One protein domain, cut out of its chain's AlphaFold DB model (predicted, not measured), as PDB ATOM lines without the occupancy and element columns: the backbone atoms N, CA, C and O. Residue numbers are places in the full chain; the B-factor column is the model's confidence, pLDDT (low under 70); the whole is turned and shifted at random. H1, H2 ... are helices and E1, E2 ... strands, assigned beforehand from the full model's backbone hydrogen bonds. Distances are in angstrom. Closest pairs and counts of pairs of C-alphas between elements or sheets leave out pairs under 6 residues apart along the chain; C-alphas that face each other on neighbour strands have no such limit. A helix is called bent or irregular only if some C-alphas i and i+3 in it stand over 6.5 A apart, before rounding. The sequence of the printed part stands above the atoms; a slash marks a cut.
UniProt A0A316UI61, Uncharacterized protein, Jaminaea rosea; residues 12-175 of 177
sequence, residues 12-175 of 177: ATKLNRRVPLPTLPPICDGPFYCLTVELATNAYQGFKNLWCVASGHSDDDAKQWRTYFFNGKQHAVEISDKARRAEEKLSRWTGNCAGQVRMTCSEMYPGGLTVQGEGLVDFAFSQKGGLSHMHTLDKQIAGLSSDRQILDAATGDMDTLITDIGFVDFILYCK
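Overview. This is residues 12 to 175 of the 177 residues of an uncharacterized protein of Jaminaea rosea (UniProt A0A316UI61). Two twisted sheets are stacked partly face to face as a sandwich: the six strands E3, E4, E1, E11, E8 and E9 make one layer, and E2, E5, E6, E7 and E10 make the other. The sandwich is closer along one side, where the edge strands E9 and E10 come together, than along the other, where E3 and E2 stay apart; the long hairpin of E5 and E6 reaches one end of the longest axis with its tip at Gly 111, and the stretch at His 75 before H3 lies toward the other end. The 164 printed residues hold three named helices and eleven named strands in the order H1 H2 E1 E2 E3 E4 H3 E5 E6 E7 E8 E9 E10 E11, and the class is mixed, helices and strands. The six-stranded sheet is mixed and the five-stranded one antiparallel. The whole is compact, with a radius of gyration of the C-alphas of 15.6 A and spans of 50 by 35 by 29 A.

Along the chain. The six-stranded sheet holds E3 at residues 54 to 60, 16.7 A long, E4 at 65 to 70, 16.4 A, E1 at 33 to 38, 16.8 A, E11 at 170 to 174, 13.8 A, E8 at 141 to 145, 13.8 A, and E9 at 150 to 152. The other sheet holds E2 at residues 44 to 48, E5 at 97 to 109, 37.0 A long, E6 at 113 to 125, 37.5 A, E7 at 132 to 135 and E10 at 160 to 163. The helices are H1, residues 12 to 15, H2, residues 26 to 29, and H3, residues 81 to 93, 18.7 A long. H1 begins at C-alpha 12 (-43.715, 29.853, -14.321), E5 begins at C-alpha 97 (-43.740, 47.923, -34.790), and E11 ends at C-alpha 174 (-57.590, 35.513, -21.507).

Arrangement. In the six-stranded sheet E1 and E11 are parallel at 12 degrees, with N 36 and O 170 at 2.7 A. E4 and E1 are antiparallel, with N 37 and O 66 at 2.8 A. The hairpin E3 and E4 has N 55 and O 69 at 2.8 A. E11 and E8 are antiparallel, with N 171 and O 144 at 2.8 A, and the hairpin E8 and E9 has N 151 and O 143 at 2.8 A. In the other sheet E5, E6 and E7 form a meander, each strand the antiparallel neighbour of the one before; N 101 and O 121 are 2.8 A apart, and N 124 and O 133 are 2.9 A apart. E2 pairs with E5 through N 48 and O 100, 2.8 A, and E10 with E7 through N 163 and O 132, 2.8 A. The two sheets form a sandwich, two sheets face to face, the facing parts 8.1 A centre to centre and their best planes 23 degrees apart. Between them, the closest C-alphas of E5 and E11 are those of Cys 105 and Cys 174, 5.3 A, and those of E9 and E10 are Leu 151 and Leu 161, 5.5 A. E3 is apart from E2, E5, E6, E7 and E10. H1 and H2 only graze the six-stranded sheet, and H3 only grazes the other with residues 90 to 93; the C-alphas of Trp 93 and Ala 124, the closest of H3 and E6, are 6.3 A apart. H3 is irregular, C-alphas 89 and 92 being 7.3 A apart, with 3 of 9 O i to N i+4 pairs and 5 of 10 O i to N i+3 pairs within hydrogen-bond range; H1 and H2 are too short for an i+4 pair.

Size, cuts and confidence. The two C-alphas farthest apart are those of His 75 and Gly 111, 50.6 A. The printed part has no cut, and no link is long. The mean pLDDT of the printed part is 75.4; 46 residues are under 70, among them residues 12 to 21, 72 to 95 and 153 to 158.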
ATOM      1  N   ALA A  12     -43.732  30.286 -12.921       39.59
ATOM      2  CA  ALA A  12     -43.715  29.853 -14.321       39.59
ATOM      3  C   ALA A  12     -44.249  28.420 -14.496       39.59
ATOM      4  O   ALA A  12     -44.788  28.062 -15.542       39.59
ATOM      5  N   THR A  13     -44.164  27.592 -13.451       38.25
ATOM      6  CA  THR A  13     -44.653  26.207 -13.457       38.25
ATOM      7  C   THR A  13     -46.173  26.103 -13.274       38.25
ATOM      8  O   THR A  13     -46.758  25.092 -13.661       38.25
ATOM      9  N   LYS A  14     -46.841  27.119 -12.704       40.41
ATOM     10  CA  LYS A  14     -48.304  27.114 -12.507       40.41
ATOM     11  C   LYS A  14     -49.077  27.673 -13.703       40.41
ATOM     12  O   LYS A  14     -50.123  27.113 -14.018       40.41
ATOM     13  N   LEU A  15     -48.559  28.694 -14.395       46.56
ATOM     14  CA  LEU A  15     -49.206  29.224 -15.606       46.56
ATOM     15  C   LEU A  15     -49.110  28.266 -16.805       46.56
ATOM     16  O   LEU A  15     -50.032  28.181 -17.607       46.56
ATOM     17  N   ASN A  16     -48.046  27.459 -16.868       41.94
ATOM     18  CA  ASN A  16     -47.799  26.497 -17.950       41.94
ATOM     19  C   ASN A  16     -48.814  25.341 -18.061       41.94
ATOM     20  O   ASN A  16     -48.684  24.506 -18.952       41.94
ATOM     21  N   ARG A  17     -49.786  25.213 -17.147       45.34
ATOM     22  CA  ARG A  17     -50.600  23.990 -17.048       45.34
ATOM     23  C   ARG A  17     -51.976  24.047 -17.711       45.34
ATOM     24  O   ARG A  17     -52.633  23.009 -17.712       45.34
ATOM     25  N   ARG A  18     -52.438  25.193 -18.227       52.53
ATOM     26  CA  ARG A  18     -53.825  25.307 -18.730       52.53
ATOM     27  C   ARG A  18     -54.001  25.751 -20.179       52.53
ATOM     28  O   ARG A  18     -54.999  25.347 -20.760       52.53
ATOM     29  N   VAL A  19     -53.065  26.482 -20.781       56.81
ATOM     30  CA  VAL A  19     -53.212  26.915 -22.180       56.81
ATOM     31  C   VAL A  19     -52.235  26.128 -23.054       56.81
ATOM     32  O   VAL A  19     -51.024  26.270 -22.868       56.81
ATOM     33  N   PRO A  20     -52.718  25.261 -23.967       63.12
ATOM     34  CA  PRO A  20     -51.861  24.672 -24.984       63.12
ATOM     35  C   PRO A  20     -51.233  25.814 -25.775       63.12
ATOM     36  O   PRO A  20     -51.950  26.689 -26.257       63.12
ATOM     37  N   LEU A  21     -49.904  25.831 -25.880       67.88
ATOM     38  CA  LEU A  21     -49.251  26.805 -26.744       67.88
ATOM     39  C   LEU A  21     -49.746  26.577 -28.173       67.88
ATOM     40  O   LEU A  21     -49.691  25.426 -28.625       67.88
ATOM     41  N   PRO A  22     -50.233  27.620 -28.866       76.50
ATOM     42  CA  PRO A  22     -50.643  27.469 -30.247       76.50
ATOM     43  C   PRO A  22     -49.459  26.999 -31.083       76.50
ATOM     44  O   PRO A  22     -48.306  27.369 -30.829       76.50
ATOM     45  N   THR A  23     -49.751  26.200 -32.105       77.81
ATOM     46  CA  THR A  23     -48.743  25.914 -33.126       77.81
ATOM     47  C   THR A  23     -48.509  27.205 -33.898       77.81
ATOM     48  O   THR A  23     -49.391  27.658 -34.622       77.81
ATOM     49  N   LEU A  24     -47.344  27.829 -33.713       78.62
ATOM     50  CA  LEU A  24     -47.030  29.065 -34.418       78.62
ATOM     51  C   LEU A  24     -46.810  28.783 -35.914       78.62
ATOM     52  O   LEU A  24     -46.216  27.759 -36.268       78.62
ATOM     53  N   PRO A  25     -47.255  29.680 -36.807       78.94
ATOM     54  CA  PRO A  25     -47.021  29.516 -38.233       78.94
ATOM     55  C   PRO A  25     -45.519  29.597 -38.553       78.94
ATOM     56  O   PRO A  25     -44.837  30.468 -38.010       78.94
ATOM     57  N   PRO A  26     -44.999  28.813 -39.521       82.00
ATOM     58  CA  PRO A  26     -43.575  28.833 -39.887       82.00
ATOM     59  C   PRO A  26     -43.039  30.201 -40.335       82.00
ATOM     60  O   PRO A  26     -41.834  30.418 -40.384       82.00
ATOM     61  N   ILE A  27     -43.924  31.139 -40.693       80.81
ATOM     62  CA  ILE A  27     -43.540  32.506 -41.064       80.81
ATOM     63  C   ILE A  27     -42.903  33.277 -39.895       80.81
ATOM     64  O   ILE A  27     -42.133  34.207 -40.136       80.81
ATOM     65  N   CYS A  28     -43.194  32.875 -38.654       80.94
ATOM     66  CA  CYS A  28     -42.656  33.483 -37.437       80.94
ATOM     67  C   CYS A  28     -41.194  33.096 -37.168       80.94
ATOM     68  O   CYS A  28     -40.473  33.854 -36.534       80.94
ATOM     69  N   ASP A  29     -40.702  32.010 -37.779       78.00
ATOM     70  CA  ASP A  29     -39.268  31.670 -37.791       78.00
ATOM     71  C   ASP A  29     -38.462  32.534 -38.791       78.00
ATOM     72  O   ASP A  29     -37.250  32.366 -38.959       78.00
ATOM     73  N   GLY A  30     -39.142  33.425 -39.519       76.25
ATOM     74  CA  GLY A  30     -38.588  34.268 -40.573       76.25
ATOM     75  C   GLY A  30     -38.309  35.716 -40.140       76.25
ATOM     76  O   GLY A  30     -38.122  36.014 -38.965       76.25
ATOM     77  N   PRO A  31     -38.274  36.670 -41.090       78.25
ATOM     78  CA  PRO A  31     -37.980  38.079 -40.808       78.25
ATOM     79  C   PRO A  31     -39.186  38.865 -40.256       78.25
ATOM     80  O   PRO A  31     -39.206  40.095 -40.337       78.25
ATOM     81  N   PHE A  32     -40.213  38.183 -39.753       82.62
ATOM     82  CA  PHE A  32     -41.460  38.798 -39.308       82.62
ATOM     83  C   PHE A  32     -41.510  38.892 -37.787       82.62
ATOM     84  O   PHE A  32     -40.991  38.036 -37.083       82.62
ATOM     85  N   TYR A  33     -42.179  39.925 -37.282       86.88
ATOM     86  CA  TYR A  33     -42.615  39.953 -35.888       86.88
ATOM     87  C   TYR A  33     -44.009  39.349 -35.803       86.88
ATOM     88  O   TYR A  33     -44.898  39.826 -36.517       86.88
ATOM     89  N   CYS A  34     -44.214  38.345 -34.953       90.12
ATOM     90  CA  CYS A  34     -45.522  37.722 -34.792       90.12
ATOM     91  C   CYS A  34     -46.187  38.082 -33.464       90.12
ATOM     92  O   CYS A  34     -45.589  38.035 -32.390       90.12
ATOM     93  N   LEU A  35     -47.472  38.414 -33.556       92.88
ATOM     94  CA  LEU A  35     -48.363  38.585 -32.420       92.88
ATOM     95  C   LEU A  35     -49.562  37.659 -32.585       92.88
ATOM     96  O   LEU A  35     -50.450  37.904 -33.404       92.88
ATOM     97  N   THR A  36     -49.575  36.601 -31.795       93.00
ATOM     98  CA  THR A  36     -50.659  35.634 -31.701       93.00
ATOM     99  C   THR A  36     -51.631  36.067 -30.618       93.00
ATOM    100  O   THR A  36     -51.239  36.352 -29.490       93.00
ATOM    101  N   VAL A  37     -52.910  36.130 -30.959       92.81
ATOM    102  CA  VAL A  37     -53.984  36.488 -30.033       92.81
ATOM    103  C   VAL A  37     -55.031  35.393 -30.013       92.81
ATOM    104  O   VAL A  37     -55.342  34.785 -31.040       92.81
ATOM    105  N   GLU A  38     -55.596  35.160 -28.841       90.31
ATOM    106  CA  GLU A  38     -56.748  34.290 -28.685       90.31
ATOM    107  C   GLU A  38     -57.996  34.909 -29.343       90.31
ATOM    108  O   GLU A  38     -58.341  36.077 -29.137       90.31
ATOM    109  N   LEU A  39     -58.683  34.103 -30.148       87.62
ATOM    110  CA  LEU A  39     -59.986  34.401 -30.741       87.62
ATOM    111  C   LEU A  39     -61.138  33.704 -30.011       87.62
ATOM    112  O   LEU A  39     -62.297  34.098 -30.190       87.62
ATOM    113  N   ALA A  40     -60.848  32.663 -29.225       75.19
ATOM    114  CA  ALA A  40     -61.861  31.919 -28.492       75.19
ATOM    115  C   ALA A  40     -62.740  32.879 -27.672       75.19
ATOM    116  O   ALA A  40     -62.268  33.861 -27.104       75.19
ATOM    117  N   THR A  41     -64.053  32.635 -27.667       71.69
ATOM    118  CA  THR A  41     -65.070  33.482 -27.005       71.69
ATOM    119  C   THR A  41     -65.168  34.937 -27.493       71.69
ATOM    120  O   THR A  41     -65.796  35.763 -26.836       71.69
ATOM    121  N   ASN A  42     -64.635  35.247 -28.683       73.75
ATOM    122  CA  ASN A  42     -64.502  36.615 -29.201       73.75
ATOM    123  C   ASN A  42     -63.597  37.490 -28.319       73.75
ATOM    124  O   ASN A  42     -63.852  38.685 -28.153       73.75
ATOM    125  N   ALA A  43     -62.539  36.894 -27.756       84.62
ATOM    126  CA  ALA A  43     -61.602  37.611 -26.906       84.62
ATOM    127  C   ALA A  43     -60.957  38.792 -27.639       84.62
ATOM    128  O   ALA A  43     -60.975  39.911 -27.143       84.62
ATOM    129  N   TYR A  44     -60.441  38.607 -28.851       89.81
ATOM    130  CA  TYR A  44     -59.850  39.706 -29.612       89.81
ATOM    131  C   TYR A  44     -60.883  40.734 -30.115       89.81
ATOM    132  O   TYR A  44     -61.838  40.388 -30.807       89.81
ATOM    133  N   GLN A  45     -60.631  42.022 -29.848       89.69
ATOM    134  CA  GLN A  45     -61.503  43.137 -30.256       89.69
ATOM    135  C   GLN A  45     -60.874  44.080 -31.290       89.69
ATOM    136  O   GLN A  45     -61.559  44.950 -31.828       89.69
ATOM    137  N   GLY A  46     -59.573  43.962 -31.558       90.25
ATOM    138  CA  GLY A  46     -58.884  44.828 -32.515       90.25
ATOM    139  C   GLY A  46     -57.597  45.457 -31.992       90.25
ATOM    140  O   GLY A  46     -57.241  45.356 -30.817       90.25
ATOM    141  N   PHE A  47     -56.925  46.168 -32.895       89.94
ATOM    142  CA  PHE A  47     -55.771  47.005 -32.583       89.94
ATOM    143  C   PHE A  47     -56.176  48.462 -32.330       89.94
ATOM    144  O   PHE A  47     -57.103  48.988 -32.950       89.94
ATOM    145  N   LYS A  48     -55.435  49.142 -31.456       86.38
ATOM    146  CA  LYS A  48     -55.486  50.596 -31.256       86.38
ATOM    147  C   LYS A  48     -54.081  51.164 -31.303       86.38
ATOM    148  O   LYS A  48     -53.135  50.492 -30.908       86.38
ATOM    149  N   ASN A  49     -53.963  52.413 -31.756       83.75
ATOM    150  CA  ASN A  49     -52.690  53.134 -31.796       83.75
ATOM    151  C   ASN A  49     -51.572  52.270 -32.404       83.75
ATOM    152  O   ASN A  49     -50.533  52.127 -31.780       83.75
ATOM    153  N   LEU A  50     -51.822  51.623 -33.549       83.81
ATOM    154  CA  LEU A  50     -50.873  50.721 -34.205       83.81
ATOM    155  C   LEU A  50     -49.953  51.516 -35.145       83.81
ATOM    156  O   LEU A  50     -50.437  52.234 -36.017       83.81
ATOM    157  N   TRP A  51     -48.639  51.370 -34.975       79.94
ATOM    158  CA  TRP A  51     -47.581  52.135 -35.663       79.94
ATOM    159  C   TRP A  51     -46.842  51.297 -36.713       79.94
ATOM    160  O   TRP A  51     -45.664  51.503 -36.997       79.94
ATOM    161  N   CYS A  52     -47.537  50.308 -37.255       78.00
ATOM    162  CA  CYS A  52     -47.086  49.375 -38.276       78.00
ATOM    163  C   CYS A  52     -48.322  48.838 -39.000       78.00
ATOM    164  O   CYS A  52     -49.449  48.961 -38.517       78.00
ATOM    165  N   VAL A  53     -48.121  48.227 -40.162       80.00
ATOM    166  CA  VAL A  53     -49.190  47.537 -40.884       80.00
ATOM    167  C   VAL A  53     -48.940  46.041 -40.765       80.00
ATOM    168  O   VAL A  53     -47.823  45.575 -40.996       80.00
ATOM    169  N   ALA A  54     -49.971  45.286 -40.381       83.88
ATOM    170  CA  ALA A  54     -49.910  43.832 -40.448       83.88
ATOM    171  C   ALA A  54     -49.758  43.426 -41.919       83.88
ATOM    172  O   ALA A  54     -50.605  43.753 -42.749       83.88
ATOM    173  N   SER A  55     -48.681  42.716 -42.242       85.81
ATOM    174  CA  SER A  55     -48.461  42.178 -43.591       85.81
ATOM    175  C   SER A  55     -49.405  41.020 -43.923       85.81
ATOM    176  O   SER A  55     -49.584  40.688 -45.092       85.81
ATOM    177  N   GLY A  56     -50.035  40.433 -42.907       89.56
ATOM    178  CA  GLY A  56     -51.090  39.443 -43.043       89.56
ATOM    179  C   GLY A  56     -51.437  38.817 -41.695       89.56
ATOM    180  O   GLY A  56     -51.008  39.299 -40.642       89.56
ATOM    181  N   HIS A  57     -52.246  37.763 -41.745       93.56
ATOM    182  CA  HIS A  57     -52.559  36.928 -40.592       93.56
ATOM    183  C   HIS A  57     -52.804  35.473 -41.007       93.56
ATOM    184  O   HIS A  57     -53.116  35.204 -42.170       93.56
ATOM    185  N   SER A  58     -52.686  34.557 -40.050       93.12
ATOM    186  CA  SER A  58     -53.175  33.177 -40.134       93.12
ATOM    187  C   SER A  58     -54.099  32.884 -38.959       93.12
ATOM    188  O   SER A  58     -53.923  33.449 -37.879       93.12
ATOM    189  N   ASP A  59     -55.085  32.019 -39.192       91.19
ATOM    190  CA  ASP A  59     -55.937  31.476 -38.138       91.19
ATOM    191  C   ASP A  59     -55.542  30.018 -37.916       91.19
ATOM    192  O   ASP A  59     -55.557  29.224 -38.860       91.19
ATOM    193  N   ASP A  60     -55.244  29.668 -36.670       86.19
ATOM    194  CA  ASP A  60     -54.686  28.376 -36.280       86.19
ATOM    195  C   ASP A  60     -55.583  27.687 -35.228       86.19
ATOM    196  O   ASP A  60     -56.526  28.285 -34.695       86.19
ATOM    197  N   ASP A  61     -55.355  26.386 -35.010       83.38
ATOM    198  CA  ASP A  61     -56.103  25.499 -34.098       83.38
ATOM    199  C   ASP A  61     -57.631  25.690 -34.154       83.38
ATOM    200  O   ASP A  61     -58.280  26.126 -33.206       83.38
ATOM    201  N   ALA A  62     -58.229  25.391 -35.311       83.69
ATOM    202  CA  ALA A  62     -59.671  25.544 -35.549       83.69
ATOM    203  C   ALA A  62     -60.209  26.974 -35.313       83.69
ATOM    204  O   ALA A  62     -61.370  27.148 -34.939       83.69
ATOM    205  N   LYS A  63     -59.388  27.996 -35.608       82.44
ATOM    206  CA  LYS A  63     -59.688  29.430 -35.426       82.44
ATOM    207  C   LYS A  63     -59.779  29.858 -33.962       82.44
ATOM    208  O   LYS A  63     -60.427  30.858 -33.658       82.44
ATOM    209  N   GLN A  64     -59.154  29.110 -33.057       87.69
ATOM    210  CA  GLN A  64     -58.988  29.550 -31.674       87.69
ATOM    211  C   GLN A  64     -57.924  30.636 -31.549       87.69
ATOM    212  O   GLN A  64     -58.025  31.469 -30.652       87.69
ATOM    213  N   TRP A  65     -56.959  30.669 -32.467       90.56
ATOM    214  CA  TRP A  65     -55.859  31.625 -32.455       90.56
ATOM    215  C   TRP A  65     -55.762  32.354 -33.779       90.56
ATOM    216  O   TRP A  65     -56.061  31.793 -34.834       90.56
ATOM    217  N   ARG A  66     -55.311  33.604 -33.713       93.12
ATOM    218  CA  ARG A  66     -54.900  34.366 -34.886       93.12
ATOM    219  C   ARG A  66     -53.518  34.933 -34.679       93.12
ATOM    220  O   ARG A  66     -53.306  35.708 -33.749       93.12
ATOM    221  N   THR A  67     -52.614  34.619 -35.591       92.88
ATOM    222  CA  THR A  67     -51.276  35.195 -35.623       92.88
ATOM    223  C   THR A  67     -51.225  36.309 -36.649       92.88
ATOM    224  O   THR A  67     -51.438  36.087 -37.836       92.88
ATOM    225  N   TYR A  68     -50.930  37.524 -36.192       92.62
ATOM    226  CA  TYR A  68     -50.618  38.662 -37.047       92.62
ATOM    227  C   TYR A  68     -49.112  38.751 -37.233       92.62
ATOM    228  O   TYR A  68     -48.375  38.732 -36.250       92.62
ATOM    229  N   PHE A  69     -48.658  38.902 -38.474       89.38
ATOM    230  CA  PHE A  69     -47.239  39.071 -38.782       89.38
ATOM    231  C   PHE A  69     -46.968  40.455 -39.368       89.38
ATOM    232  O   PHE A  69     -47.675  40.927 -40.267       89.38
ATOM    233  N   PHE A  70     -45.924  41.107 -38.859       87.12
ATOM    234  CA  PHE A  70     -45.522  42.467 -39.207       87.12
ATOM    235  C   PHE A  70     -44.140  42.461 -39.867       87.12
ATOM    236  O   PHE A  70     -43.175  41.951 -39.299       87.12
ATOM    237  N   ASN A  71     -44.028  43.069 -41.050       76.75
ATOM    238  CA  ASN A  71     -42.783  43.145 -41.823       76.75
ATOM    239  C   ASN A  71     -41.942  44.392 -41.469       76.75
ATOM    240  O   ASN A  71     -41.611  45.204 -42.334       76.75
ATOM    241  N   GLY A  72     -41.655  44.587 -40.179       64.62
ATOM    242  CA  GLY A  72     -40.900  45.744 -39.683       64.62
ATOM    243  C   GLY A  72     -41.498  47.113 -40.030       64.62
ATOM    244  O   GLY A  72     -42.684  47.221 -40.344       64.62
ATOM    245  N   LYS A  73     -40.692  48.185 -39.907       54.94
ATOM    246  CA  LYS A  73     -41.157  49.565 -40.134       54.94
ATOM    247  C   LYS A  73     -41.635  49.732 -41.572       54.94
ATOM    248  O   LYS A  73     -40.836  49.989 -42.470       54.94
ATOM    249  N   GLN A  74     -42.944  49.711 -41.768       47.78
ATOM    250  CA  GLN A  74     -43.541  50.450 -42.865       47.78
ATOM    251  C   GLN A  74     -43.843  51.851 -42.356       47.78
ATOM    252  O   GLN A  74     -44.527  52.014 -41.351       47.78
ATOM    253  N   HIS A  75     -43.190  52.808 -43.017       41.34
ATOM    254  CA  HIS A  75     -43.316  54.259 -42.940       41.34
ATOM    255  C   HIS A  75     -44.437  54.779 -42.047       41.34
ATOM    256  O   HIS A  75     -45.590  54.391 -42.210       41.34
ATOM    257  N   ALA A  76     -44.067  55.735 -41.186       41.97
ATOM    258  CA  ALA A  76     -44.974  56.674 -40.548       41.97
ATOM    259  C   ALA A  76     -46.172  56.945 -41.466       41.97
ATOM    260  O   ALA A  76     -46.052  57.665 -42.458       41.97
ATOM    261  N   VAL A  77     -47.315  56.331 -41.143       43.78
ATOM    262  CA  VAL A  77     -48.622  56.859 -41.537       43.78
ATOM    263  C   VAL A  77     -48.518  58.341 -41.231       43.78
ATOM    264  O   VAL A  77     -48.101  58.631 -40.121       43.78
ATOM    265  N   GLU A  78     -48.762  59.260 -42.167       44.97
ATOM    266  CA  GLU A  78     -48.701  60.697 -41.875       44.97
ATOM    267  C   GLU A  78     -49.491  60.974 -40.593       44.97
ATOM    268  O   GLU A  78     -50.724  60.929 -40.548       44.97
ATOM    269  N   ILE A  79     -48.753  61.136 -39.498       48.00
ATOM    270  CA  ILE A  79     -49.325  61.165 -38.169       48.00
ATOM    271  C   ILE A  79     -49.871  62.568 -38.047       48.00
ATOM    272  O   ILE A  79     -49.112  63.512 -37.842       48.00
ATOM    273  N   SER A  80     -51.186  62.721 -38.217       52.97
ATOM    274  CA  SER A  80     -51.848  63.993 -37.923       52.97
ATOM    275  C   SER A  80     -51.363  64.514 -36.562       52.97
ATOM    276  O   SER A  80     -51.137  63.721 -35.644       52.97
ATOM    277  N   ASP A  81     -51.235  65.832 -36.389       51.66
ATOM    278  CA  ASP A  81     -50.716  66.467 -35.162       51.66
ATOM    279  C   ASP A  81     -51.357  65.967 -33.849       51.66
ATOM    280  O   ASP A  81     -50.790  66.098 -32.762       51.66
ATOM    281  N   LYS A  82     -52.544  65.359 -33.938       49.06
ATOM    282  CA  LYS A  82     -53.252  64.717 -32.830       49.06
ATOM    283  C   LYS A  82     -52.555  63.450 -32.317       49.06
ATOM    284  O   LYS A  82     -52.536  63.226 -31.110       49.06
ATOM    285  N   ALA A  83     -51.958  62.650 -33.197       51.88
ATOM    286  CA  ALA A  83     -51.209  61.453 -32.826       51.88
ATOM    287  C   ALA A  83     -49.738  61.761 -32.468       51.88
ATOM    288  O   ALA A  83     -49.162  61.050 -31.650       51.88
ATOM    289  N   ARG A  84     -49.200  62.920 -32.884       53.47
ATOM    290  CA  ARG A  84     -47.940  63.478 -32.349       53.47
ATOM    291  C   ARG A  84     -48.012  63.781 -30.842       53.47
ATOM    292  O   ARG A  84     -47.036  63.632 -30.125       53.47
ATOM    293  N   ARG A  85     -49.186  64.148 -30.310       53.28
ATOM    294  CA  ARG A  85     -49.390  64.275 -28.846       53.28
ATOM    295  C   ARG A  85     -49.554  62.925 -28.136       53.28
ATOM    296  O   ARG A  85     -49.335  62.847 -26.932       53.28
ATOM    297  N   ALA A  86     -49.926  61.867 -28.859       51.34
ATOM    298  CA  ALA A  86     -49.904  60.505 -28.328       51.34
ATOM    299  C   ALA A  86     -48.465  59.960 -28.237       51.34
ATOM    300  O   ALA A  86     -48.188  59.186 -27.319       51.34
ATOM    301  N   GLU A  87     -47.538  60.430 -29.090       50.00
ATOM    302  CA  GLU A  87     -46.100  60.129 -28.973       50.00
ATOM    303  C   GLU A  87     -45.544  60.499 -27.603       50.00
ATOM    304  O   GLU A  87     -44.696  59.786 -27.101       50.00
ATOM    305  N   GLU A  88     -46.018  61.552 -26.935       48.97
ATOM    306  CA  GLU A  88     -45.442  61.951 -25.643       48.97
ATOM    307  C   GLU A  88     -45.739  60.932 -24.523       48.97
ATOM    308  O   GLU A  88     -44.913  60.732 -23.632       48.97
ATOM    309  N   LYS A  89     -46.869  60.212 -24.614       47.28
ATOM    310  CA  LYS A  89     -47.215  59.102 -23.705       47.28
ATOM    311  C   LYS A  89     -46.678  57.742 -24.167       47.28
ATOM    312  O   LYS A  89     -46.437  56.885 -23.324       47.28
ATOM    313  N   LEU A  90     -46.469  57.551 -25.473       49.56
ATOM    314  CA  LEU A  90     -45.909  56.331 -26.076       49.56
ATOM    315  C   LEU A  90     -44.395  56.407 -26.352       49.56
ATOM    316  O   LEU A  90     -43.818  55.411 -26.779       49.56
ATOM    317  N   SER A  91     -43.723  57.531 -26.066       43.91
ATOM    318  CA  SER A  91     -42.287  57.745 -26.345       43.91
ATOM    319  C   SER A  91     -41.376  56.774 -25.600       43.91
ATOM    320  O   SER A  91     -40.215  56.607 -25.969       43.91
ATOM    321  N   ARG A  92     -41.905  56.089 -24.579       51.12
ATOM    322  CA  ARG A  92     -41.204  55.008 -23.883       51.12
ATOM    323  C   ARG A  92     -41.060  53.742 -24.742       51.12
ATOM    324  O   ARG A  92     -40.164  52.956 -24.463       51.12
ATOM    325  N   TRP A  93     -41.872  53.557 -25.787       53.62
ATOM    326  CA  TRP A  93     -41.957  52.309 -26.552       53.62
ATOM    327  C   TRP A  93     -41.719  52.502 -28.060       53.62
ATOM    328  O   TRP A  93     -42.515  52.089 -28.902       53.62
ATOM    329  N   THR A  94     -40.614  53.152 -28.434       58.22
ATOM    330  CA  THR A  94     -40.231  53.327 -29.846       58.22
ATOM    331  C   THR A  94     -39.636  52.029 -30.411       58.22
ATOM    332  O   THR A  94     -38.442  51.774 -30.236       58.22
ATOM    333  N   GLY A  95     -40.461  51.207 -31.070       59.00
ATOM    334  CA  GLY A  95     -40.066  49.970 -31.767       59.00
ATOM    335  C   GLY A  95     -40.178  50.047 -33.293       59.00
ATOM    336  O   GLY A  95     -40.611  51.059 -33.850       59.00
ATOM    337  N   ASN A  96     -39.800  48.969 -33.985       74.94
ATOM    338  CA  ASN A  96     -40.068  48.814 -35.418       74.94
ATOM    339  C   ASN A  96     -41.558  48.611 -35.719       74.94
ATOM    340  O   ASN A  96     -42.025  48.961 -36.800       74.94
ATOM    341  N   CYS A  97     -42.294  48.059 -34.761       81.62
ATOM    342  CA  CYS A  97     -43.740  47.923 -34.790       81.62
ATOM    343  C   CYS A  97     -44.230  47.982 -33.348       81.62
ATOM    344  O   CYS A  97     -43.711  47.259 -32.504       81.62
ATOM    345  N   ALA A  98     -45.172  48.869 -33.052       85.88
ATOM    346  CA  ALA A  98     -45.717  49.034 -31.713       85.88
ATOM    347  C   ALA A  98     -47.200  49.373 -31.784       85.88
ATOM    348  O   ALA A  98     -47.667  49.940 -32.774       85.88
ATOM    349  N   GLY A  99     -47.938  49.054 -30.733       87.75
ATOM    350  CA  GLY A  99     -49.329  49.444 -30.614       87.75
ATOM    351  C   GLY A  99     -50.004  48.818 -29.416       87.75
ATOM    352  O   GLY A  99     -49.349  48.373 -28.478       87.75
ATOM    353  N   GLN A 100     -51.330  48.813 -29.452       90.94
ATOM    354  CA  GLN A 100     -52.155  48.245 -28.399       90.94
ATOM    355  C   GLN A 100     -53.086  47.188 -28.978       90.94
ATOM    356  O   GLN A 100     -53.707  47.401 -30.022       90.94
ATOM    357  N   VAL A 101     -53.225  46.069 -28.278       92.06
ATOM    358  CA  VAL A 101     -54.261  45.066 -28.523       92.06
ATOM    359  C   VAL A 101     -55.363  45.242 -27.503       92.06
ATOM    360  O   VAL A 101     -55.090  45.377 -26.313       92.06
ATOM    361  N   ARG A 102     -56.613  45.229 -27.963       92.69
ATOM    362  CA  ARG A 102     -57.776  45.148 -27.086       92.69
ATOM    363  C   ARG A 102     -58.295  43.719 -27.035       92.69
ATOM    364  O   ARG A 102     -58.520  43.112 -28.085       92.69
ATOM    365  N   MET A 103     -58.545  43.238 -25.822       91.94
ATOM    366  CA  MET A 103     -59.178  41.947 -25.576       91.94
ATOM    367  C   MET A 103     -60.381  42.098 -24.639       91.94
ATOM    368  O   MET A 103     -60.379  42.960 -23.764       91.94
ATOM    369  N   THR A 104     -61.402  41.271 -24.825       90.19
ATOM    370  CA  THR A 104     -62.556  41.115 -23.941       90.19
ATOM    371  C   THR A 104     -62.495  39.730 -23.325       90.19
ATOM    372  O   THR A 104     -62.764  38.736 -23.990       90.19
ATOM    373  N   CYS A 105     -62.148  39.658 -22.050       86.44
ATOM    374  CA  CYS A 105     -62.075  38.404 -21.323       86.44
ATOM    375  C   CYS A 105     -63.387  38.142 -20.596       86.44
ATOM    376  O   CYS A 105     -63.976  39.044 -19.998       86.44
ATOM    377  N   SER A 106     -63.860  36.903 -20.677       82.25
ATOM    378  CA  SER A 106     -65.055  36.456 -19.970       82.25
ATOM    379  C   SER A 106     -64.632  35.599 -18.786       82.25
ATOM    380  O   SER A 106     -63.909  34.628 -18.962       82.25
ATOM    381  N   GLU A 107     -65.098  35.940 -17.591       74.69
ATOM    382  CA  GLU A 107     -64.867  35.167 -16.372       74.69
ATOM    383  C   GLU A 107     -66.190  34.532 -15.938       74.69
ATOM    384  O   GLU A 107     -67.204  35.223 -15.784       74.69
ATOM    385  N   MET A 108     -66.202  33.205 -15.788       69.69
ATOM    386  CA  MET A 108     -67.381  32.464 -15.347       69.69
ATOM    387  C   MET A 108     -67.308  32.224 -13.840       69.69
ATOM    388  O   MET A 108     -66.497  31.441 -13.356       69.69
ATOM    389  N   TYR A 109     -68.200  32.865 -13.088       74.06
ATOM    390  CA  TYR A 109     -68.287  32.675 -11.646       74.06
ATOM    391  C   TYR A 109     -69.108  31.429 -11.281       74.06
ATOM    392  O   TYR A 109     -70.052  31.062 -12.000       74.06
ATOM    393  N   PRO A 110     -68.823  30.803 -10.120       74.31
ATOM    394  CA  PRO A 110     -69.684  29.772  -9.551       74.31
ATOM    395  C   PRO A 110     -71.133  30.274  -9.464       74.31
ATOM    396  O   PRO A 110     -71.406  31.292  -8.832       74.31
ATOM    397  N   GLY A 111     -72.059  29.573 -10.123       76.50
ATOM    398  CA  GLY A 111     -73.459  30.001 -10.257       76.50
ATOM    399  C   GLY A 111     -73.862  30.466 -11.661       76.50
ATOM    400  O   GLY A 111     -75.015  30.831 -11.860       76.50
ATOM    401  N   GLY A 112     -72.951  30.415 -12.640       75.06
ATOM    402  CA  GLY A 112     -73.269  30.655 -14.053       75.06
ATOM    403  C   GLY A 112     -73.325  32.130 -14.451       75.06
ATOM    404  O   GLY A 112     -73.799  32.446 -15.538       75.06
ATOM    405  N   LEU A 113     -72.847  33.033 -13.591       72.75
ATOM    406  CA  LEU A 113     -72.699  34.443 -13.929       72.75
ATOM    407  C   LEU A 113     -71.430  34.628 -14.767       72.75
ATOM    408  O   LEU A 113     -70.336  34.301 -14.310       72.75
ATOM    409  N   THR A 114     -71.572  35.180 -15.968       76.94
ATOM    410  CA  THR A 114     -70.437  35.571 -16.810       76.94
ATOM    411  C   THR A 114     -70.205  37.069 -16.674       76.94
ATOM    412  O   THR A 114     -71.099  37.863 -16.969       76.94
ATOM    413  N   VAL A 115     -69.009  37.462 -16.241       75.62
ATOM    414  CA  VAL A 115     -68.575  38.864 -16.234       75.62
ATOM    415  C   VAL A 115     -67.609  39.070 -17.388       75.62
ATOM    416  O   VAL A 115     -66.663  38.307 -17.546       75.62
ATOM    417  N   GLN A 116     -67.850  40.103 -18.192       82.12
ATOM    418  CA  GLN A 116     -66.946  40.501 -19.266       82.12
ATOM    419  C   GLN A 116     -66.106  41.694 -18.815       82.12
ATOM    420  O   GLN A 116     -66.656  42.720 -18.411       82.12
ATOM    421  N   GLY A 117     -64.786  41.554 -18.885       81.88
ATOM    422  CA  GLY A 117     -63.831  42.642 -18.709       81.88
ATOM    423  C   GLY A 117     -63.147  42.969 -20.029       81.88
ATOM    424  O   GLY A 117     -62.800  42.076 -20.798       81.88
ATOM    425  N   GLU A 118     -62.956  44.254 -20.315       87.25
ATOM    426  CA  GLU A 118     -62.075  44.683 -21.401       87.25
ATOM    427  C   GLU A 118     -60.689  44.976 -20.837       87.25
ATOM    428  O   GLU A 118     -60.579  45.677 -19.833       87.25
ATOM    429  N   GLY A 119     -59.651  44.518 -21.531       87.88
ATOM    430  CA  GLY A 119     -58.274  44.881 -21.239       87.88
ATOM    431  C   GLY A 119     -57.504  45.348 -22.470       87.88
ATOM    432  O   GLY A 119     -57.890  45.116 -23.624       87.88
ATOM    433  N   LEU A 120     -56.417  46.062 -22.208       90.12
ATOM    434  CA  LEU A 120     -55.480  46.584 -23.186       90.12
ATOM    435  C   LEU A 120     -54.076  46.057 -22.895       90.12
ATOM    436  O   LEU A 120     -53.578  46.104 -21.770       90.12
ATOM    437  N   VAL A 121     -53.420  45.603 -23.955       90.88
ATOM    438  CA  VAL A 121     -52.018  45.199 -23.919       90.88
ATOM    439  C   VAL A 121     -51.232  46.092 -24.853       90.88
ATOM    440  O   VAL A 121     -51.505  46.126 -26.052       90.88
ATOM    441  N   ASP A 122     -50.252  46.800 -24.311       91.00
ATOM    442  CA  ASP A 122     -49.245  47.496 -25.095       91.00
ATOM    443  C   ASP A 122     -48.215  46.476 -25.588       91.00
ATOM    444  O   ASP A 122     -47.750  45.632 -24.821       91.00
ATOM    445  N   PHE A 123     -47.818  46.559 -26.853       89.00
ATOM    446  CA  PHE A 123     -46.728  45.755 -27.394       89.00
ATOM    447  C   PHE A 123     -45.811  46.600 -28.266       89.00
ATOM    448  O   PHE A 123     -46.229  47.585 -28.882       89.00
ATOM    449  N   ALA A 124     -44.549  46.197 -28.338       88.19
ATOM    450  CA  ALA A 124     -43.569  46.807 -29.214       88.19
ATOM    451  C   ALA A 124     -42.449  45.823 -29.551       88.19
ATOM    452  O   ALA A 124     -41.806  45.274 -28.662       88.19
ATOM    453  N   PHE A 125     -42.174  45.658 -30.836       86.50
ATOM    454  CA  PHE A 125     -41.104  44.818 -31.354       86.50
ATOM    455  C   PHE A 125     -39.876  45.644 -31.713       86.50
ATOM    456  O   PHE A 125     -40.003  46.737 -32.277       86.50
ATOM    457  N   SER A 126     -38.690  45.090 -31.457       78.06
ATOM    458  CA  SER A 126     -37.401  45.646 -31.888       78.06
ATOM    459  C   SER A 126     -37.245  47.145 -31.566       78.06
ATOM    460  O   SER A 126     -37.080  48.004 -32.435       78.06
ATOM    461  N   GLN A 127     -37.357  47.470 -30.281       69.62
ATOM    462  CA  GLN A 127     -37.000  48.755 -29.695       69.62
ATOM    463  C   GLN A 127     -35.497  49.023 -29.773       69.62
ATOM    464  O   GLN A 127     -34.690  48.169 -30.148       69.62
ATOM    465  N   LYS A 128     -35.097  50.247 -29.408       61.81
ATOM    466  CA  LYS A 128     -33.687  50.640 -29.317       61.81
ATOM    467  C   LYS A 128     -32.913  49.631 -28.456       61.81
ATOM    468  O   LYS A 128     -33.248  49.423 -27.298       61.81
ATOM    469  N   GLY A 129     -31.864  49.038 -29.027       64.12
ATOM    470  CA  GLY A 129     -31.102  47.955 -28.392       64.12
ATOM    471  C   GLY A 129     -31.540  46.545 -28.804       64.12
ATOM    472  O   GLY A 129     -30.939  45.587 -28.343       64.12
ATOM    473  N   GLY A 130     -32.531  46.420 -29.693       71.38
ATOM    474  CA  GLY A 130     -33.023  45.137 -30.189       71.38
ATOM    475  C   GLY A 130     -34.001  44.447 -29.243       71.38
ATOM    476  O   GLY A 130     -34.190  43.252 -29.379       71.38
ATOM    477  N   LEU A 131     -34.610  45.167 -28.301       80.94
ATOM    478  CA  LEU A 131     -35.516  44.590 -27.304       80.94
ATOM    479  C   LEU A 131     -36.950  44.492 -27.833       80.94
ATOM    480  O   LEU A 131     -37.358  45.321 -28.644       80.94
ATOM    481  N   SER A 132     -37.748  43.557 -27.332       85.44
ATOM    482  CA  SER A 132     -39.199  43.554 -27.560       85.44
ATOM    483  C   SER A 132     -39.945  43.547 -26.233       85.44
ATOM    484  O   SER A 132     -39.436  43.089 -25.216       85.44
ATOM    485  N   HIS A 133     -41.128  44.150 -26.217       87.69
ATOM    486  CA  HIS A 133     -41.830  44.488 -24.990       87.69
ATOM    487  C   HIS A 133     -43.315  44.203 -25.110       87.69
ATOM    488  O   HIS A 133     -43.929  44.452 -26.151       87.69
ATOM    489  N   MET A 134     -43.889  43.769 -23.999       89.25
ATOM    490  CA  MET A 134     -45.319  43.619 -23.812       89.25
ATOM    491  C   MET A 134     -45.680  44.114 -22.414       89.25
ATOM    492  O   MET A 134     -44.967  43.834 -21.457       89.25
ATOM    493  N   HIS A 135     -46.762  44.868 -22.282       89.00
ATOM    494  CA  HIS A 135     -47.173  45.451 -21.010       89.00
ATOM    495  C   HIS A 135     -48.693  45.469 -20.891       89.00
ATOM    496  O   HIS A 135     -49.398  45.808 -21.840       89.00
ATOM    497  N   THR A 136     -49.206  45.128 -19.714       88.19
ATOM    498  CA  THR A 136     -50.629  45.251 -19.396       88.19
ATOM    499  C   THR A 136     -50.825  45.439 -17.899       88.19
ATOM    500  O   THR A 136     -50.095  44.873 -17.090       88.19
ATOM    501  N   LEU A 137     -51.847  46.206 -17.525       85.19
ATOM    502  CA  LEU A 137     -52.323  46.286 -16.139       85.19
ATOM    503  C   LEU A 137     -53.563  45.408 -15.915       85.19
ATOM    504  O   LEU A 137     -54.053  45.289 -14.788       85.19
ATOM    505  N   ASP A 138     -54.086  44.799 -16.981       86.81
ATOM    506  CA  ASP A 138     -55.321  44.037 -16.947       86.81
ATOM    507  C   ASP A 138     -55.068  42.630 -16.430       86.81
ATOM    508  O   ASP A 138     -54.450  41.778 -17.066       86.81
ATOM    509  N   LYS A 139     -55.607  42.361 -15.241       84.94
ATOM    510  CA  LYS A 139     -55.403  41.092 -14.537       84.94
ATOM    511  C   LYS A 139     -56.012  39.899 -15.270       84.94
ATOM    512  O   LYS A 139     -55.588  38.773 -15.053       84.94
ATOM    513  N   GLN A 140     -56.981  40.110 -16.149       84.12
ATOM    514  CA  GLN A 140     -57.602  39.019 -16.901       84.12
ATOM    515  C   GLN A 140     -56.792  38.602 -18.131       84.12
ATOM    516  O   GLN A 140     -57.089  37.563 -18.708       84.12
ATOM    517  N   ILE A 141     -55.762  39.363 -18.509       87.12
ATOM    518  CA  ILE A 141     -54.925  39.057 -19.666       87.12
ATOM    519  C   ILE A 141     -53.590  38.475 -19.194       87.12
ATOM    520  O   ILE A 141     -53.015  38.893 -18.181       87.12
ATOM    521  N   ALA A 142     -53.113  37.470 -19.919       88.38
ATOM    522  CA  ALA A 142     -51.758  36.955 -19.823       88.38
ATOM    523  C   ALA A 142     -51.060  37.063 -21.176       88.38
ATOM    524  O   ALA A 142     -51.692  37.118 -22.235       88.38
ATOM    525  N   GLY A 143     -49.734  37.067 -21.114       88.00
ATOM    526  CA  GLY A 143     -48.877  37.008 -22.281       88.00
ATOM    527  C   GLY A 143     -47.765  35.983 -22.122       88.00
ATOM    528  O   GLY A 143     -47.360  35.637 -21.012       88.00
ATOM    529  N   LEU A 144     -47.257  35.511 -23.249       88.38
ATOM    530  CA  LEU A 144     -46.069  34.677 -23.337       88.38
ATOM    531  C   LEU A 144     -45.215  35.160 -24.502       88.38
ATOM    532  O   LEU A 144     -45.744  35.595 -25.525       88.38
ATOM    533  N   SER A 145     -43.906  35.041 -24.364       86.56
ATOM    534  CA  SER A 145     -42.959  35.209 -25.459       86.56
ATOM    535  C   SER A 145     -42.310  33.885 -25.874       86.56
ATOM    536  O   SER A 145     -42.227  32.942 -25.085       86.56
ATOM    537  N   SER A 146     -41.821  33.793 -27.114       79.94
ATOM    538  CA  SER A 146     -41.156  32.578 -27.623       79.94
ATOM    539  C   SER A 146     -39.872  32.194 -26.869       79.94
ATOM    540  O   SER A 146     -39.503  31.018 -26.840       79.94
ATOM    541  N   ASP A 147     -39.242  33.133 -26.156       76.19
ATOM    542  CA  ASP A 147     -38.146  32.880 -25.201       76.19
ATOM    543  C   ASP A 147     -38.625  32.331 -23.838       76.19
ATOM    544  O   ASP A 147     -37.827  32.120 -22.923       76.19
ATOM    545  N   ARG A 148     -39.926  32.030 -23.726       76.69
ATOM    546  CA  ARG A 148     -40.614  31.460 -22.560       76.69
ATOM    547  C   ARG A 148     -40.730  32.405 -21.364       76.69
ATOM    548  O   ARG A 148     -40.993  31.929 -20.255       76.69
ATOM    549  N   GLN A 149     -40.576  33.715 -21.559       79.00
ATOM    550  CA  GLN A 149     -40.983  34.681 -20.538       79.00
ATOM    551  C   GLN A 149     -42.506  34.827 -20.505       79.00
ATOM    552  O   GLN A 149     -43.193  34.636 -21.507       79.00
ATOM    553  N   ILE A 150     -43.037  35.137 -19.323       78.50
ATOM    554  CA  ILE A 150     -44.475  35.185 -19.046       78.50
ATOM    555  C   ILE A 150     -44.836  36.579 -18.539       78.50
ATOM    556  O   ILE A 150     -44.171  37.108 -17.649       78.50
ATOM    557  N   LEU A 151     -45.907  37.141 -19.093       76.31
ATOM    558  CA  LEU A 151     -46.556  38.358 -18.628       76.31
ATOM    559  C   LEU A 151     -47.811  37.972 -17.840       76.31
ATOM    560  O   LEU A 151     -48.736  37.382 -18.402       76.31
ATOM    561  N   ASP A 152     -47.864  38.327 -16.556       77.19
ATOM    562  CA  ASP A 152     -49.031  38.101 -15.705       77.19
ATOM    563  C   ASP A 152     -49.202  39.244 -14.691       77.19
ATOM    564  O   ASP A 152     -48.641  39.246 -13.594       77.19
ATOM    565  N   ALA A 153     -50.056  40.207 -15.046       67.00
ATOM    566  CA  ALA A 153     -50.383  41.339 -14.180       67.00
ATOM    567  C   ALA A 153     -51.277  40.971 -12.975       67.00
ATOM    568  O   ALA A 153     -51.463  41.778 -12.062       67.00
ATOM    569  N   ALA A 154     -51.870  39.773 -12.945       58.94
ATOM    570  CA  ALA A 154     -52.802  39.376 -11.889       58.94
ATOM    571  C   ALA A 154     -52.111  38.912 -10.620       58.94
ATOM    572  O   ALA A 154     -52.617  39.181  -9.529       58.94
ATOM    573  N   THR A 155     -50.968  38.237 -10.755       60.25
ATOM    574  CA  THR A 155     -50.176  37.813  -9.597       60.25
ATOM    575  C   THR A 155     -49.401  38.974  -8.974       60.25
ATOM    576  O   THR A 155     -48.896  38.844  -7.863       60.25
ATOM    577  N   GLY A 156     -49.361  40.132  -9.649       55.50
ATOM    578  CA  GLY A 156     -48.564  41.288  -9.243       55.50
ATOM    579  C   GLY A 156     -47.063  41.089  -9.461       55.50
ATOM    580  O   GLY A 156     -46.285  41.923  -9.007       55.50
ATOM    581  N   ASP A 157     -46.665  40.005 -10.139       54.72
ATOM    582  CA  ASP A 157     -45.260  39.648 -10.319       54.72
ATOM    583  C   ASP A 157     -44.620  40.400 -11.492       54.72
ATOM    584  O   ASP A 157     -43.503  40.893 -11.347       54.72
ATOM    585  N   MET A 158     -45.304  40.516 -12.641       64.38
ATOM    586  CA  MET A 158     -44.807  41.259 -13.810       64.38
ATOM    587  C   MET A 158     -45.962  41.837 -14.641       64.38
ATOM    588  O   MET A 158     -46.671  41.104 -15.329       64.38
ATOM    589  N   ASP A 159     -46.119  43.164 -14.607       77.94
ATOM    590  CA  ASP A 159     -47.002  43.940 -15.498       77.94
ATOM    591  C   ASP A 159     -46.335  44.283 -16.843       77.94
ATOM    592  O   ASP A 159     -46.994  44.703 -17.795       77.94
ATOM    593  N   THR A 160     -45.022  44.064 -16.926       79.94
ATOM    594  CA  THR A 160     -44.173  44.331 -18.081       79.94
ATOM    595  C   THR A 160     -43.289  43.119 -18.354       79.94
ATOM    596  O   THR A 160     -42.538  42.685 -17.483       79.94
ATOM    597  N   LEU A 161     -43.323  42.621 -19.584       78.38
ATOM    598  CA  LEU A 161     -42.426  41.611 -20.126       78.38
ATOM    599  C   LEU A 161     -41.468  42.302 -21.098       78.38
ATOM    600  O   LEU A 161     -41.898  43.036 -21.992       78.38
ATOM    601  N   ILE A 162     -40.167  42.085 -20.905       81.31
ATOM    602  CA  ILE A 162     -39.101  42.640 -21.745       81.31
ATOM    603  C   ILE A 162     -38.206  41.494 -22.200       81.31
ATOM    604  O   ILE A 162     -37.588  40.821 -21.378       81.31
ATOM    605  N   THR A 163     -38.095  41.303 -23.507       76.00
ATOM    606  CA  THR A 163     -37.212  40.306 -24.111       76.00
ATOM    607  C   THR A 163     -35.972  40.984 -24.668       76.00
ATOM    608  O   THR A 163     -36.045  42.052 -25.282       76.00
ATOM    609  N   ASP A 164     -34.819  40.354 -24.473       71.75
ATOM    610  CA  ASP A 164     -33.544  40.760 -25.070       71.75
ATOM    611  C   ASP A 164     -33.416  40.350 -26.546       71.75
ATOM    612  O   ASP A 164     -32.465  40.729 -27.231       71.75
ATOM    613  N   ILE A 165     -34.411  39.618 -27.050       68.69
ATOM    614  CA  ILE A 165     -34.507  39.170 -28.433       68.69
ATOM    615  C   ILE A 165     -35.412  40.113 -29.232       68.69
ATOM    616  O   ILE A 165     -36.570  40.363 -28.882       68.69
ATOM    617  N   GLY A 166     -34.877  40.613 -30.347       63.66
ATOM    618  CA  GLY A 166     -35.584  41.556 -31.215       63.66
ATOM    619  C   GLY A 166     -36.662  40.914 -32.071       63.66
ATOM    620  O   GLY A 166     -37.652  41.572 -32.369       63.66
ATOM    621  N   PHE A 167     -36.475  39.647 -32.435       72.19
ATOM    622  CA  PHE A 167     -37.459  38.816 -33.120       72.19
ATOM    623  C   PHE A 167     -38.016  37.831 -32.104       72.19
ATOM    624  O   PHE A 167     -37.433  36.777 -31.863       72.19
ATOM    625  N   VAL A 168     -39.084  38.248 -31.437       77.50
ATOM    626  CA  VAL A 168     -39.801  37.416 -30.482       77.50
ATOM    627  C   VAL A 168     -41.248  37.315 -30.921       77.50
ATOM    628  O   VAL A 168     -41.817  38.292 -31.417       77.50
ATOM    629  N   ASP A 169     -41.833  36.148 -30.700       83.06
ATOM    630  CA  ASP A 169     -43.253  35.948 -30.920       83.06
ATOM    631  C   ASP A 169     -43.968  36.180 -29.613       83.06
ATOM    632  O   ASP A 169     -43.585  35.638 -28.576       83.06
ATOM    633  N   PHE A 170     -45.012  36.986 -29.672       89.94
ATOM    634  CA  PHE A 170     -45.859  37.266 -28.536       89.94
ATOM    635  C   PHE A 170     -47.174  36.521 -28.668       89.94
ATOM    636  O   PHE A 170     -47.791  36.530 -29.727       89.94
ATOM    637  N   ILE A 171     -47.619  35.899 -27.584       90.75
ATOM    638  CA  ILE A 171     -48.888  35.181 -27.494       90.75
ATOM    639  C   ILE A 171     -49.710  35.838 -26.391       90.75
ATOM    640  O   ILE A 171     -49.216  35.980 -25.277       90.75
ATOM    641  N   LEU A 172     -50.944  36.236 -26.695       91.19
ATOM    642  CA  LEU A 172     -51.882  36.881 -25.777       91.19
ATOM    643  C   LEU A 172     -53.158  36.063 -25.636       91.19
ATOM    644  O   LEU A 172     -53.734  35.641 -26.640       91.19
ATOM    645  N   TYR A 173     -53.626  35.895 -24.404       89.31
ATOM    646  CA  TYR A 173     -54.831  35.125 -24.101       89.31
ATOM    647  C   TYR A 173     -55.526  35.625 -22.832       89.31
ATOM    648  O   TYR A 173     -54.930  36.313 -21.994       89.31
ATOM    649  N   CYS A 174     -56.802  35.275 -22.704       86.88
ATOM    650  CA  CYS A 174     -57.590  35.513 -21.507       86.88
ATOM    651  C   CYS A 174     -57.355  34.404 -20.479       86.88
ATOM    652  O   CYS A 174     -57.285  33.222 -20.805       86.88
ATOM    653  N   LYS A 175     -57.228  34.775 -19.205       81.06
ATOM    654  CA  LYS A 175     -57.083  33.805 -18.117       81.06
ATOM    655  C   LYS A 175     -58.429  33.161 -17.811       81.06
ATOM    656  O   LYS A 175     -59.349  33.845 -17.371       81.06
TER     657      LYS A 175